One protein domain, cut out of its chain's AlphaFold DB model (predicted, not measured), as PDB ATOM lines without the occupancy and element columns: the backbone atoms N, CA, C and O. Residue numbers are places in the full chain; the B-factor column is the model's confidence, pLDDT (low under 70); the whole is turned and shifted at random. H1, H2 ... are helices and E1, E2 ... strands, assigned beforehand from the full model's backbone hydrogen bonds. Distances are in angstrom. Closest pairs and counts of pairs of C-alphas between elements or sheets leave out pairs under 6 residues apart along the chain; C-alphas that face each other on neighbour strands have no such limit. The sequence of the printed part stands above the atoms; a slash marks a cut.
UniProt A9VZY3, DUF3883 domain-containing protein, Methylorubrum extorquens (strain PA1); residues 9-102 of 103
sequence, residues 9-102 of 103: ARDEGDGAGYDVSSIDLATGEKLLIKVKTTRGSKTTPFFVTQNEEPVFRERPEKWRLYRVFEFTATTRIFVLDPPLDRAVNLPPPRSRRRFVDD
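This is residues 9 to 102 of the 103 residues of the protein "DUF3883 domain-containing protein" of Methylorubrum extorquens (strain PA1) (UniProt A9VZY3). A strongly twisted sheet of four strands, E1, E2, E4 and E5, forms a wall, and the smaller parts gather to one side of it: a little two-stranded sheet of E3 and E6 and two short helices, H1 and H2. The printed part has 94 residues, with six named strands and two named helices in the order E1 E2 E3 H1 E4 E5 H2 E6. The larger sheet is mixed, in the order E1, E2, E4, E5, and the smaller one is antiparallel. The class is mixed, helices and strands, with under half of the residues in named elements. The whole is compact and rounded, with a radius of gyration of the C-alphas of 13.2 A and spans of 34 by 32 by 26 A.

E1, residues 20 to 23, is an edge strand and forms a hairpin with E2, residues 30 to 37; N 22 and O 31 are 2.8 A apart. E4, residues 63 to 69, is the parallel neighbour of E2 at 27 degrees, with N 66 and O 34 at 2.8 A. E4 forms a second hairpin with E5, residues 76 to 80, the other edge strand, with N 67 and O 78 at 2.9 A. From edge to edge the strands' lines turn by 72 degrees. E3, residues 46 to 48, is antiparallel to E6, residues 97 to 99, at 137 degrees, with N 99 and O 46 at 2.8 A. E3 and E4 are apart. The closest C-alphas of E2 and E3, those of Lys 36 and Phe 46, are 7.4 A apart. H1, residues 52 to 58, is on the larger sheet but only grazes it, with its residues 52 to 57; its closest C-alpha pair with E4 is Phe 56 and Trp 63, 5.5 A. H2, residues 84 to 87, is only just on that sheet, with 5 pairs of C-alphas within 10 A, and only grazes it. H1 and H2 are close but not clearly touching, with the C-alphas of Phe 56 and Leu 84, their closest, 7.2 A apart. In H1 every O i to N i+4 pair is within hydrogen-bond range; H2 is too short for such a pair.

E1 begins at C-alpha 20, (27.621, 21.661, 20.433). E2 is 22.8 A long, E4 19.2 A, E5 13.4 A and H1 10.4 A. E6 ends at C-alpha 99, (25.781, 25.102, -0.108).

The two C-alphas farthest apart, those of Ala 26 and Arg 94, are 37.8 A apart. The printed part has no cut, and no link between named elements is long. The mean pLDDT of the printed part is 84.4; residues 90 to 102 are under 70.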
ATOM      1  N   ALA A   9      32.472  24.685  20.603       91.94
ATOM      2  CA  ALA A   9      33.065  25.849  19.934       91.94
ATOM      3  C   ALA A   9      33.557  26.938  20.905       91.94
ATOM      4  O   ALA A   9      34.477  27.683  20.578       91.94
ATOM      5  N   ARG A  10      32.946  27.041  22.093       92.31
ATOM      6  CA  ARG A  10      33.330  28.005  23.130       92.31
ATOM      7  C   ARG A  10      34.442  27.461  24.025       92.31
ATOM      8  O   ARG A  10      35.355  28.204  24.363       92.31
ATOM      9  N   ASP A  11      34.329  26.199  24.428       92.00
ATOM     10  CA  ASP A  11      35.177  25.603  25.464       92.00
ATOM     11  C   ASP A  11      36.467  24.986  24.874       92.00
ATOM     12  O   ASP A  11      37.503  24.983  25.535       92.00
ATOM     13  N   GLU A  12      36.419  24.496  23.630       88.75
ATOM     14  CA  GLU A  12      37.516  23.797  22.933       88.75
ATOM     15  C   GLU A  12      37.956  24.500  21.630       88.75
ATOM     16  O   GLU A  12      39.034  24.216  21.106       88.75
ATOM     17  N   GLY A  13      37.148  25.430  21.105       85.69
ATOM     18  CA  GLY A  13      37.403  26.150  19.851       85.69
ATOM     19  C   GLY A  13      36.724  25.528  18.621       85.69
ATOM     20  O   GLY A  13      35.979  24.554  18.706       85.69
ATOM     21  N   ASP A  14      36.961  26.098  17.438       77.56
ATOM     22  CA  ASP A  14      36.258  25.755  16.187       77.56
ATOM     23  C   ASP A  14      36.847  24.550  15.420       77.56
ATOM     24  O   ASP A  14      36.341  24.156  14.362       77.56
ATOM     25  N   GLY A  15      37.896  23.925  15.964       88.44
ATOM     26  CA  GLY A  15      38.611  22.803  15.351       88.44
ATOM     27  C   GLY A  15      37.846  21.476  15.338       88.44
ATOM     28  O   GLY A  15      38.156  20.604  14.533       88.44
ATOM     29  N   ALA A  16      36.826  21.319  16.185       91.88
ATOM     30  CA  ALA A  16      36.116  20.049  16.359       91.88
ATOM     31  C   ALA A  16      35.174  19.672  15.197       91.88
ATOM     32  O   ALA A  16      34.688  18.543  15.147       91.88
ATOM     33  N   GLY A  17      34.869  20.610  14.290       93.00
ATOM     34  CA  GLY A  17      33.948  20.389  13.166       93.00
ATOM     35  C   GLY A  17      32.454  20.431  13.528       93.00
ATOM     36  O   GLY A  17      31.599  20.117  12.698       93.00
ATOM     37  N   TYR A  18      32.118  20.828  14.756       95.12
ATOM     38  CA  TYR A  18      30.762  21.077  15.252       95.12
ATOM     39  C   TYR A  18      30.815  22.054  16.438       95.12
ATOM     40  O   TYR A  18      31.881  22.287  17.000       95.12
ATOM     41  N   ASP A  19      29.674  22.633  16.818       96.12
ATOM     42  CA  ASP A  19      29.618  23.695  17.831       96.12
ATOM     43  C   ASP A  19      29.126  23.198  19.196       96.12
ATOM     44  O   ASP A  19      29.556  23.707  20.231       96.12
ATOM     45  N   VAL A  20      28.229  22.205  19.211       95.94
ATOM     46  CA  VAL A  20      27.621  21.661  20.433       95.94
ATOM     47  C   VAL A  20      27.645  20.134  20.408       95.94
ATOM     48  O   VAL A  20      27.262  19.514  19.419       95.94
ATOM     49  N   SER A  21      28.062  19.519  21.517       95.50
ATOM     50  CA  SER A  21      27.844  18.092  21.775       95.50
ATOM     51  C   SER A  21      26.618  17.937  22.666       95.50
ATOM     52  O   SER A  21      26.535  18.551  23.729       95.50
ATOM     53  N   SER A  22      25.687  17.091  22.252       94.38
ATOM     54  CA  SER A  22      24.444  16.792  22.955       94.38
ATOM     55  C   SER A  22      24.153  15.288  22.905       94.38
ATOM     56  O   SER A  22      24.996  14.483  22.494       94.38
ATOM     57  N   ILE A  23      22.959  14.914  23.348       93.25
ATOM     58  CA  ILE A  23      22.422  13.560  23.299       93.25
ATOM     59  C   ILE A  23      21.061  13.627  22.608       93.25
ATOM     60  O   ILE A  23      20.237  14.478  22.952       93.25
ATOM     61  N   ASP A  24      20.835  12.744  21.643       90.00
ATOM     62  CA  ASP A  24      19.521  12.531  21.048       90.00
ATOM     63  C   ASP A  24      18.574  11.965  22.117       90.00
ATOM     64  O   ASP A  24      18.875  10.971  22.776       90.00
ATOM     65  N   LEU A  25      17.440  12.628  22.349       88.38
ATOM     66  CA  LEU A  25      16.530  12.249  23.431       88.38
ATOM     67  C   LEU A  25      15.678  11.015  23.113       88.38
ATOM     68  O   LEU A  25      15.159  10.408  24.049       88.38
ATOM     69  N   ALA A  26      15.525  10.661  21.837       88.81
ATOM     70  CA  ALA A  26      14.788   9.484  21.401       88.81
ATOM     71  C   ALA A  26      15.680   8.235  21.413       88.81
ATOM     72  O   ALA A  26      15.249   7.186  21.887       88.81
ATOM     73  N   THR A  27      16.922   8.347  20.934       90.06
ATOM     74  CA  THR A  27      17.839   7.199  20.803       90.06
ATOM     75  C   THR A  27      18.849   7.088  21.945       90.06
ATOM     76  O   THR A  27      19.390   6.013  22.192       90.06
ATOM     77  N   GLY A  28      19.123   8.180  22.662       90.44
ATOM     78  CA  GLY A  28      20.190   8.251  23.662       90.44
ATOM     79  C   GLY A  28      21.596   8.358  23.063       90.44
ATOM     80  O   GLY A  28      22.579   8.356  23.809       90.44
ATOM     81  N   GLU A  29      21.723   8.452  21.739       90.94
ATOM     82  CA  GLU A  29      23.017   8.519  21.070       90.94
ATOM     83  C   GLU A  29      23.648   9.912  21.130       90.94
ATOM     84  O   GLU A  29      22.988  10.932  21.328       90.94
ATOM     85  N   LYS A  30      24.969   9.967  20.933       92.94
ATOM     86  CA  LYS A  30      25.693  11.237  20.851       92.94
ATOM     87  C   LYS A  30      25.233  12.025  19.625       92.94
ATOM     88  O   LYS A  30      25.336  11.529  18.507       92.94
ATOM     89  N   LEU A  31      24.852  13.277  19.849       93.75
ATOM     90  CA  LEU A  31      24.447  14.226  18.820       93.75
ATOM     91  C   LEU A  31      25.492  15.346  18.705       93.75
ATOM     92  O   LEU A  31      25.832  15.996  19.693       93.75
ATOM     93  N   LEU A  32      26.014  15.566  17.503       95.25
ATOM     94  CA  LEU A  32      26.977  16.609  17.157       95.25
ATOM     95  C   LEU A  32      26.243  17.680  16.350       95.25
ATOM     96  O   LEU A  32      25.740  17.410  15.263       95.25
ATOM     97  N   ILE A  33      26.165  18.892  16.880       95.25
ATOM     98  CA  ILE A  33      25.365  19.965  16.295       95.25
ATOM     99  C   ILE A  33      26.297  21.034  15.750       95.25
ATOM    100  O   ILE A  33      27.077  21.627  16.500       95.25
ATOM    101  N   LYS A  34      26.172  21.326  14.457       95.69
ATOM    102  CA  LYS A  34      26.729  22.529  13.843       95.69
ATOM    103  C   LYS A  34      25.623  23.555  13.652       95.69
ATOM    104  O   LYS A  34      24.567  23.231  13.119       95.69
ATOM    105  N   VAL A  35      25.868  24.797  14.049       94.75
ATOM    106  CA  VAL A  35      24.928  25.907  13.914       94.75
ATOM    107  C   VAL A  35      25.369  26.818  12.771       94.75
ATOM    108  O   VAL A  35      26.541  27.180  12.647       94.75
ATOM    109  N   LYS A  36      24.426  27.222  11.917       93.25
ATOM    110  CA  LYS A  36      24.645  28.270  10.909       93.25
ATOM    111  C   LYS A  36      23.517  29.288  10.988       93.25
ATOM    112  O   LYS A  36      22.350  28.914  11.011       93.25
ATOM    113  N   THR A  37      23.858  30.569  10.979       93.81
ATOM    114  CA  THR A  37      22.878  31.657  11.037       93.81
ATOM    115  C   THR A  37      22.768  32.372   9.690       93.81
ATOM    116  O   THR A  37      23.721  32.408   8.907       93.81
ATOM    117  N   THR A  38      21.597  32.925   9.386       92.62
ATOM    118  CA  THR A  38      21.383  33.822   8.244       92.62
ATOM    119  C   THR A  38      20.250  34.806   8.529       92.62
ATOM    120  O   THR A  38      19.305  34.499   9.251       92.62
ATOM    121  N   ARG A  39      20.335  36.007   7.947       93.88
ATOM    122  CA  ARG A  39      19.213  36.961   7.924       93.88
ATOM    123  C   ARG A  39      18.200  36.650   6.815       93.88
ATOM    124  O   ARG A  39      17.080  37.134   6.887       93.88
ATOM    125  N   GLY A  40      18.599  35.877   5.804       91.06
ATOM    126  CA  GLY A  40      17.734  35.470   4.695       91.06
ATOM    127  C   GLY A  40      16.857  34.256   5.020       91.06
ATOM    128  O   GLY A  40      16.703  33.877   6.183       91.06
ATOM    129  N   SER A  41      16.315  33.633   3.971       90.81
ATOM    130  CA  SER A  41      15.482  32.423   4.038       90.81
ATOM    131  C   SER A  41      16.273  31.170   4.446       90.81
ATOM    132  O   SER A  41      17.512  31.176   4.458       90.81
ATOM    133  N   LYS A  42      15.556  30.062   4.696       88.00
ATOM    134  CA  LYS A  42      16.142  28.740   4.981       88.00
ATOM    135  C   LYS A  42      17.171  28.293   3.924       88.00
ATOM    136  O   LYS A  42      18.275  27.890   4.286       88.00
ATOM    137  N   THR A  43      16.864  28.533   2.646       86.94
ATOM    138  CA  THR A  43      17.668  28.149   1.472       86.94
ATOM    139  C   THR A  43      18.857  29.071   1.203       86.94
ATOM    140  O   THR A  43      19.642  28.827   0.286       86.94
ATOM    141  N   THR A  44      19.027  30.140   1.999       88.44
ATOM    142  CA  THR A  44      20.173  31.044   1.846       88.44
ATOM    143  C   THR A  44      21.459  30.228   1.879       88.44
ATOM    144  O   THR A  44      21.620  29.421   2.803       88.44
ATOM    145  N   PRO A  45      22.417  30.471   0.973       88.50
ATOM    146  CA  PRO A  45      23.594  29.640   0.952       88.50
ATOM    147  C   PRO A  45      24.465  29.757   2.210       88.50
ATOM    148  O   PRO A  45      24.490  30.794   2.880       88.50
ATOM    149  N   PHE A  46      25.212  28.706   2.539       87.81
ATOM    150  CA  PHE A  46      26.158  28.708   3.662       87.81
ATOM    151  C   PHE A  46      27.486  28.059   3.297       87.81
ATOM    152  O   PHE A  46      27.613  27.469   2.233       87.81
ATOM    153  N   PHE A  47      28.483  28.189   4.171       85.88
ATOM    154  CA  PHE A  47      29.794  27.578   3.973       85.88
ATOM    155  C   PHE A  47      30.036  26.420   4.937       85.88
ATOM    156  O   PHE A  47      29.734  26.550   6.127       85.88
ATOM    157  N   VAL A  48      30.648  25.349   4.430       86.44
ATOM    158  CA  VAL A  48      31.284  24.297   5.241       86.44
ATOM    159  C   VAL A  48      32.787  24.528   5.267       86.44
ATOM    160  O   VAL A  48      33.403  24.826   4.239       86.44
ATOM    161  N   THR A  49      33.370  24.417   6.455       86.69
ATOM    162  CA  THR A  49      34.816  24.545   6.662       86.69
ATOM    163  C   THR A  49      35.535  23.215   6.434       86.69
ATOM    164  O   THR A  49      34.931  22.145   6.442       86.69
ATOM    165  N   GLN A  50      36.858  23.270   6.273       87.12
ATOM    166  CA  GLN A  50      37.686  22.066   6.140       87.12
ATOM    167  C   GLN A  50      37.628  21.156   7.377       87.12
ATOM    168  O   GLN A  50      37.840  19.958   7.243       87.12
ATOM    169  N   ASN A  51      37.296  21.706   8.549       89.94
ATOM    170  CA  ASN A  51      37.181  20.940   9.793       89.94
ATOM    171  C   ASN A  51      35.794  20.301   9.951       89.94
ATOM    172  O   ASN A  51      35.646  19.302  10.641       89.94
ATOM    173  N   GLU A  52      34.763  20.872   9.325       91.06
ATOM    174  CA  GLU A  52      33.385  20.375   9.411       91.06
ATOM    175  C   GLU A  52      33.155  19.160   8.505       91.06
ATOM    176  O   GLU A  52      32.477  18.211   8.895       91.06
ATOM    177  N   GLU A  53      33.732  19.176   7.303       88.81
ATOM    178  CA  GLU A  53      33.476  18.155   6.288       88.81
ATOM    179  C   GLU A  53      33.887  16.731   6.669       88.81
ATOM    180  O   GLU A  53      33.055  15.833   6.521       88.81
ATOM    181  N   PRO A  54      35.107  16.483   7.180       90.81
ATOM    182  CA  PRO A  54      35.493  15.142   7.605       90.81
ATOM    183  C   PRO A  54      34.523  14.582   8.648       90.81
ATOM    184  O   PRO A  54      34.113  13.430   8.564       90.81
ATOM    185  N   VAL A  55      34.062  15.423   9.579       92.56
ATOM    186  CA  VAL A  55      33.236  14.987  10.707       92.56
ATOM    187  C   VAL A  55      31.851  14.527  10.263       92.56
ATOM    188  O   VAL A  55      31.411  13.458  10.691       92.56
ATOM    189  N   PHE A  56      31.156  15.285   9.407       90.38
ATOM    190  CA  PHE A  56      29.831  14.850   8.948       90.38
ATOM    191  C   PHE A  56      29.899  13.713   7.925       90.38
ATOM    192  O   PHE A  56      28.924  12.977   7.792       90.38
ATOM    193  N   ARG A  57      31.028  13.537   7.221       89.25
ATOM    194  CA  ARG A  57      31.243  12.382   6.334       89.25
ATOM    195  C   ARG A  57      31.544  11.102   7.111       89.25
ATOM    196  O   ARG A  57      31.034  10.050   6.753       89.25
ATOM    197  N   GLU A  58      32.341  11.185   8.174       92.38
ATOM    198  CA  GLU A  58      32.678  10.035   9.023       92.38
ATOM    199  C   GLU A  58      31.531   9.627   9.954       92.38
ATOM    200  O   GLU A  58      31.425   8.464  10.343       92.38
ATOM    201  N   ARG A  59      30.690  10.584  10.368       91.31
ATOM    202  CA  ARG A  59      29.638  10.374  11.376       91.31
ATOM    203  C   ARG A  59      28.284  10.952  10.938       91.31
ATOM    204  O   ARG A  59      27.703  11.729  11.703       91.31
ATOM    205  N   PRO A  60      27.752  10.576   9.759       90.25
ATOM    206  CA  PRO A  60      26.527  11.165   9.215       90.25
ATOM    207  C   PRO A  60      25.337  11.003  10.168       90.25
ATOM    208  O   PRO A  60      24.618  11.961  10.428       90.25
ATOM    209  N   GLU A  61      25.201   9.838  10.802       90.31
ATOM    210  CA  GLU A  61      24.084   9.550  11.714       90.31
ATOM    211  C   GLU A  61      24.069  10.423  12.970       90.31
ATOM    212  O   GLU A  61      23.007  10.697  13.524       90.31
ATOM    213  N   LYS A  62      25.229  10.938  13.391       92.38
ATOM    214  CA  LYS A  62      25.382  11.699  14.640       92.38
ATOM    215  C   LYS A  62      25.471  13.199  14.422       92.38
ATOM    216  O   LYS A  62      25.364  13.945  15.387       92.38
ATOM    217  N   TRP A  63      25.719  13.654  13.199       93.62
ATOM    218  CA  TRP A  63      25.962  15.062  12.906       93.62
ATOM    219  C   TRP A  63      24.715  15.718  12.311       93.62
ATOM    220  O   TRP A  63      24.077  15.161  11.418       93.62
ATOM    221  N   ARG A  64      24.339  16.901  12.806       93.06
ATOM    222  CA  ARG A  64      23.183  17.671  12.320       93.06
ATOM    223  C   ARG A  64      23.547  19.136  12.112       93.06
ATOM    224  O   ARG A  64      24.193  19.744  12.970       93.06
ATOM    225  N   LEU A  65      23.061  19.719  11.012       93.62
ATOM    226  CA  LEU A  65      23.119  21.164  10.785       93.62
ATOM    227  C   LEU A  65      21.830  21.812  11.286       93.62
ATOM    228  O   LEU A  65      20.758  21.580  10.737       93.62
ATOM    229  N   TYR A  66      21.957  22.655  12.301       94.50
ATOM    230  CA  TYR A  66      20.884  23.499  12.804       94.50
ATOM    231  C   TYR A  66      21.030  24.865  12.159       94.50
ATOM    232  O   TYR A  66      22.017  25.578  12.386       94.50
ATOM    233  N   ARG A  67      20.053  25.249  11.346       93.69
ATOM    234  CA  ARG A  67      20.089  26.530  10.661       93.69
ATOM    235  C   ARG A  67      19.055  27.475  11.232       93.69
ATOM    236  O   ARG A  67      17.855  27.230  11.172       93.69
ATOM    237  N   VAL A  68      19.569  28.569  11.781       94.38
ATOM    238  CA  VAL A  68      18.782  29.678  12.309       94.38
ATOM    239  C   VAL A  68      18.665  30.723  11.203       94.38
ATOM    240  O   VAL A  68      19.673  31.278  10.764       94.38
ATOM    241  N   PHE A  69      17.459  30.971  10.717       94.25
ATOM    242  CA  PHE A  69      17.204  31.860   9.584       94.25
ATOM    243  C   PHE A  69      16.178  32.931   9.948       94.25
ATOM    244  O   PHE A  69      15.591  32.881  11.032       94.25
ATOM    245  N   GLU A  70      16.014  33.932   9.077       92.81
ATOM    246  CA  GLU A  70      15.176  35.112   9.347       92.81
ATOM    247  C   GLU A  70      15.512  35.797  10.677       92.81
ATOM    248  O   GLU A  70      14.645  36.334  11.365       92.81
ATOM    249  N   PHE A  71      16.805  35.811  11.022       85.69
ATOM    250  CA  PHE A  71      17.325  36.231  12.328       85.69
ATOM    251  C   PHE A  71      16.972  37.680  12.739       85.69
ATOM    252  O   PHE A  71      17.257  38.095  13.858       85.69
ATOM    253  N   THR A  72      16.385  38.475  11.841       80.50
ATOM    254  CA  THR A  72      15.984  39.872  12.070       80.50
ATOM    255  C   THR A  72      14.477  40.109  12.164       80.50
ATOM    256  O   THR A  72      14.094  41.207  12.551       80.50
ATOM    257  N   ALA A  73      13.627  39.147  11.790       77.44
ATOM    258  CA  ALA A  73      12.172  39.334  11.744       77.44
ATOM    259  C   ALA A  73      11.451  38.251  12.556       77.44
ATOM    260  O   ALA A  73      10.977  38.505  13.660       77.44
ATOM    261  N   THR A  74      11.427  37.031  12.028       86.25
ATOM    262  CA  THR A  74      10.824  35.848  12.644       86.25
ATOM    263  C   THR A  74      11.879  34.763  12.721       86.25
ATOM    264  O   THR A  74      11.926  33.884  11.868       86.25
ATOM    265  N   THR A  75      12.759  34.841  13.721       91.75
ATOM    266  CA  THR A  75      13.833  33.858  13.892       91.75
ATOM    267  C   THR A  75      13.252  32.449  13.954       91.75
ATOM    268  O   THR A  75      12.499  32.110  14.868       91.75
ATOM    269  N   ARG A  76      13.622  31.624  12.977       93.44
ATOM    270  CA  ARG A  76      13.164  30.242  12.831       93.44
ATOM    271  C   ARG A  76      14.353  29.298  12.762       93.44
ATOM    272  O   ARG A  76      15.462  29.699  12.413       93.44
ATOM    273  N   ILE A  77      14.111  28.040  13.113       93.88
ATOM    274  CA  ILE A  77      15.112  26.974  13.067       93.88
ATOM    275  C   ILE A  77      14.602  25.873  12.148       93.88
ATOM    276  O   ILE A  77      13.443  25.480  12.242       93.88
ATOM    277  N   PHE A  78      15.483  25.363  11.296       91.06
ATOM    278  CA  PHE A  78      15.305  24.067  10.653       91.06
ATOM    279  C   PHE A  78      16.546  23.203  10.866       91.06
ATOM    280  O   PHE A  78      17.642  23.717  11.120       91.06
ATOM    281  N   VAL A  79      16.357  21.889  10.799       90.75
ATOM    282  CA  VAL A  79      17.421  20.894  10.930       90.75
ATOM    283  C   VAL A  79      17.500  20.145   9.612       90.75
ATOM    284  O   VAL A  79      16.474  19.704   9.109       90.75
ATOM    285  N   LEU A  80      18.701  20.042   9.047       86.44
ATOM    286  CA  LEU A  80      18.923  19.231   7.850       86.44
ATOM    287  C   LEU A  80      19.099  17.772   8.241       86.44
ATOM    288  O   LEU A  80      19.898  17.455   9.134       86.44
ATOM    289  N   ASP A  81      18.366  16.910   7.544       78.81
ATOM    290  CA  ASP A  81      18.476  15.473   7.715       78.81
ATOM    291  C   ASP A  81      19.831  14.969   7.205       78.81
ATOM    292  O   ASP A  81      20.367  15.464   6.206       78.81
ATOM    293  N   PRO A  82      20.428  13.992   7.898       79.81
ATOM    294  CA  PRO A  82      21.605  13.318   7.400       79.81
ATOM    295  C   PRO A  82      21.236  12.358   6.248       79.81
ATOM    296  O   PRO A  82      20.107  11.876   6.159       79.81
ATOM    297  N   PRO A  83      22.212  11.983   5.412       80.69
ATOM    298  CA  PRO A  83      23.538  12.574   5.330       80.69
ATOM    299  C   PRO A  83      23.468  13.943   4.627       80.69
ATOM    300  O   PRO A  83      22.681  14.151   3.704       80.69
ATOM    301  N   LEU A  84      24.291  14.893   5.084       80.06
ATOM    302  CA  LEU A  84      24.224  16.291   4.634       80.06
ATOM    303  C   LEU A  84      24.355  16.421   3.107       80.06
ATOM    304  O   LEU A  84      23.738  17.282   2.502       80.06
ATOM    305  N   ASP A  85      25.127  15.545   2.474       75.19
ATOM    306  CA  ASP A  85      25.348  15.526   1.027       75.19
ATOM    307  C   ASP A  85      24.105  15.211   0.183       75.19
ATOM    308  O   ASP A  85      24.113  15.503  -1.010       75.19
ATOM    309  N   ARG A  86      23.037  14.665   0.777       76.44
ATOM    310  CA  ARG A  86      21.736  14.517   0.106       76.44
ATOM    311  C   ARG A  86      20.859  15.752   0.214       76.44
ATOM    312  O   ARG A  86      20.022  15.959  -0.655       76.44
ATOM    313  N   ALA A  87      21.032  16.530   1.276       73.31
ATOM    314  CA  ALA A  87      20.182  17.677   1.561       73.31
ATOM    315  C   ALA A  87      20.711  18.976   0.934       73.31
ATOM    316  O   ALA A  87      19.988  19.958   0.837       73.31
ATOM    317  N   VAL A  88      21.980  19.013   0.516       73.25
ATOM    318  CA  VAL A  88      22.582  20.222  -0.054       73.25
ATOM    319  C   VAL A  88      23.478  19.935  -1.249       73.25
ATOM    320  O   VAL A  88      24.263  18.986  -1.262       73.25
ATOM    321  N   ASN A  89      23.428  20.827  -2.238       70.31
ATOM    322  CA  ASN A  89      24.236  20.696  -3.444       70.31
ATOM    323  C   ASN A  89      25.718  21.009  -3.147       70.31
ATOM    324  O   ASN A  89      26.078  22.118  -2.736       70.31
ATOM    325  N   LEU A  90      26.579  20.002  -3.317       63.72
ATOM    326  CA  LEU A  90      28.009  20.036  -3.007       63.72
ATOM    327  C   LEU A  90      28.832  20.332  -4.270       63.72
ATOM    328  O   LEU A  90      29.050  19.424  -5.076       63.72
ATOM    329  N   PRO A  91      29.391  21.545  -4.441       61.22
ATOM    330  CA  PRO A  91      30.343  21.765  -5.517       61.22
ATOM    331  C   PRO A  91      31.620  20.923  -5.302       61.22
ATOM    332  O   PRO A  91      31.993  20.618  -4.153       61.22
ATOM    333  N   PRO A  92      32.318  20.548  -6.394       56.06
ATOM    334  CA  PRO A  92      33.535  19.745  -6.337       56.06
ATOM    335  C   PRO A  92      34.615  20.410  -5.464       56.06
ATOM    336  O   PRO A  92      34.619  21.632  -5.296       56.06
ATOM    337  N   PRO A  93      35.540  19.625  -4.882       53.12
ATOM    338  CA  PRO A  93      36.486  20.088  -3.869       53.12
ATOM    339  C   PRO A  93      37.533  21.051  -4.448       53.12
ATOM    340  O   PRO A  93      38.649  20.656  -4.770       53.12
ATOM    341  N   ARG A  94      37.190  22.336  -4.570       48.03
ATOM    342  CA  ARG A  94      38.129  23.443  -4.798       48.03
ATOM    343  C   ARG A  94      37.645  24.656  -3.999       48.03
ATOM    344  O   ARG A  94      36.741  25.354  -4.426       48.03
ATOM    345  N   SER A  95      38.229  24.843  -2.810       44.03
ATOM    346  CA  SER A  95      38.150  26.035  -1.937       44.03
ATOM    347  C   SER A  95      36.751  26.619  -1.639       44.03
ATOM    348  O   SER A  95      36.134  27.262  -2.476       44.03
ATOM    349  N   ARG A  96      36.322  26.508  -0.370       51.25
ATOM    350  CA  ARG A  96      35.114  27.131   0.219       51.25
ATOM    351  C   ARG A  96      33.800  26.693  -0.453       51.25
ATOM    352  O   ARG A  96      33.240  27.382  -1.301       51.25
ATOM    353  N   ARG A  97      33.264  25.548  -0.016       59.78
ATOM    354  CA  ARG A  97      31.969  25.044  -0.498       59.78
ATOM    355  C   ARG A  97      30.847  25.959  -0.030       59.78
ATOM    356  O   ARG A  97      30.644  26.103   1.173       59.78
ATOM    357  N   ARG A  98      30.155  26.572  -0.987       55.84
ATOM    358  CA  ARG A  98      28.878  27.252  -0.790       55.84
ATOM    359  C   ARG A  98      27.773  26.225  -1.037       55.84
ATOM    360  O   ARG A  98      27.764  25.611  -2.095       55.84
ATOM    361  N   PHE A  99      26.882  26.060  -0.076       61.31
ATOM    362  CA  PHE A  99      25.781  25.102  -0.108       61.31
ATOM    363  C   PHE A  99      24.485  25.830  -0.339       61.31
ATOM    364  O   PHE A  99      24.282  26.858   0.296       61.31
ATOM    365  N   VAL A 100      23.633  25.288  -1.195       58.38
ATOM    366  CA  VAL A 100      22.245  25.714  -1.364       58.38
ATOM    367  C   VAL A 100      21.387  24.498  -1.036       58.38
ATOM    368  O   VAL A 100      21.742  23.384  -1.423       58.38
ATOM    369  N   ASP A 101      20.343  24.727  -0.254       48.31
ATOM    370  CA  ASP A 101      19.306  23.740   0.054       48.31
ATOM    371  C   ASP A 101      18.487  23.500  -1.228       48.31
ATOM    372  O   ASP A 101      18.111  24.483  -1.878       48.31
ATOM    373  N   ASP A 102      18.274  22.242  -1.614       46.81
ATOM    374  CA  ASP A 102      17.296  21.871  -2.651       46.81
ATOM    375  C   ASP A 102      15.934  21.737  -1.941       46.81
ATOM    376  O   ASP A 102      15.867  21.137  -0.872       46.81
TER     377      ASP A 102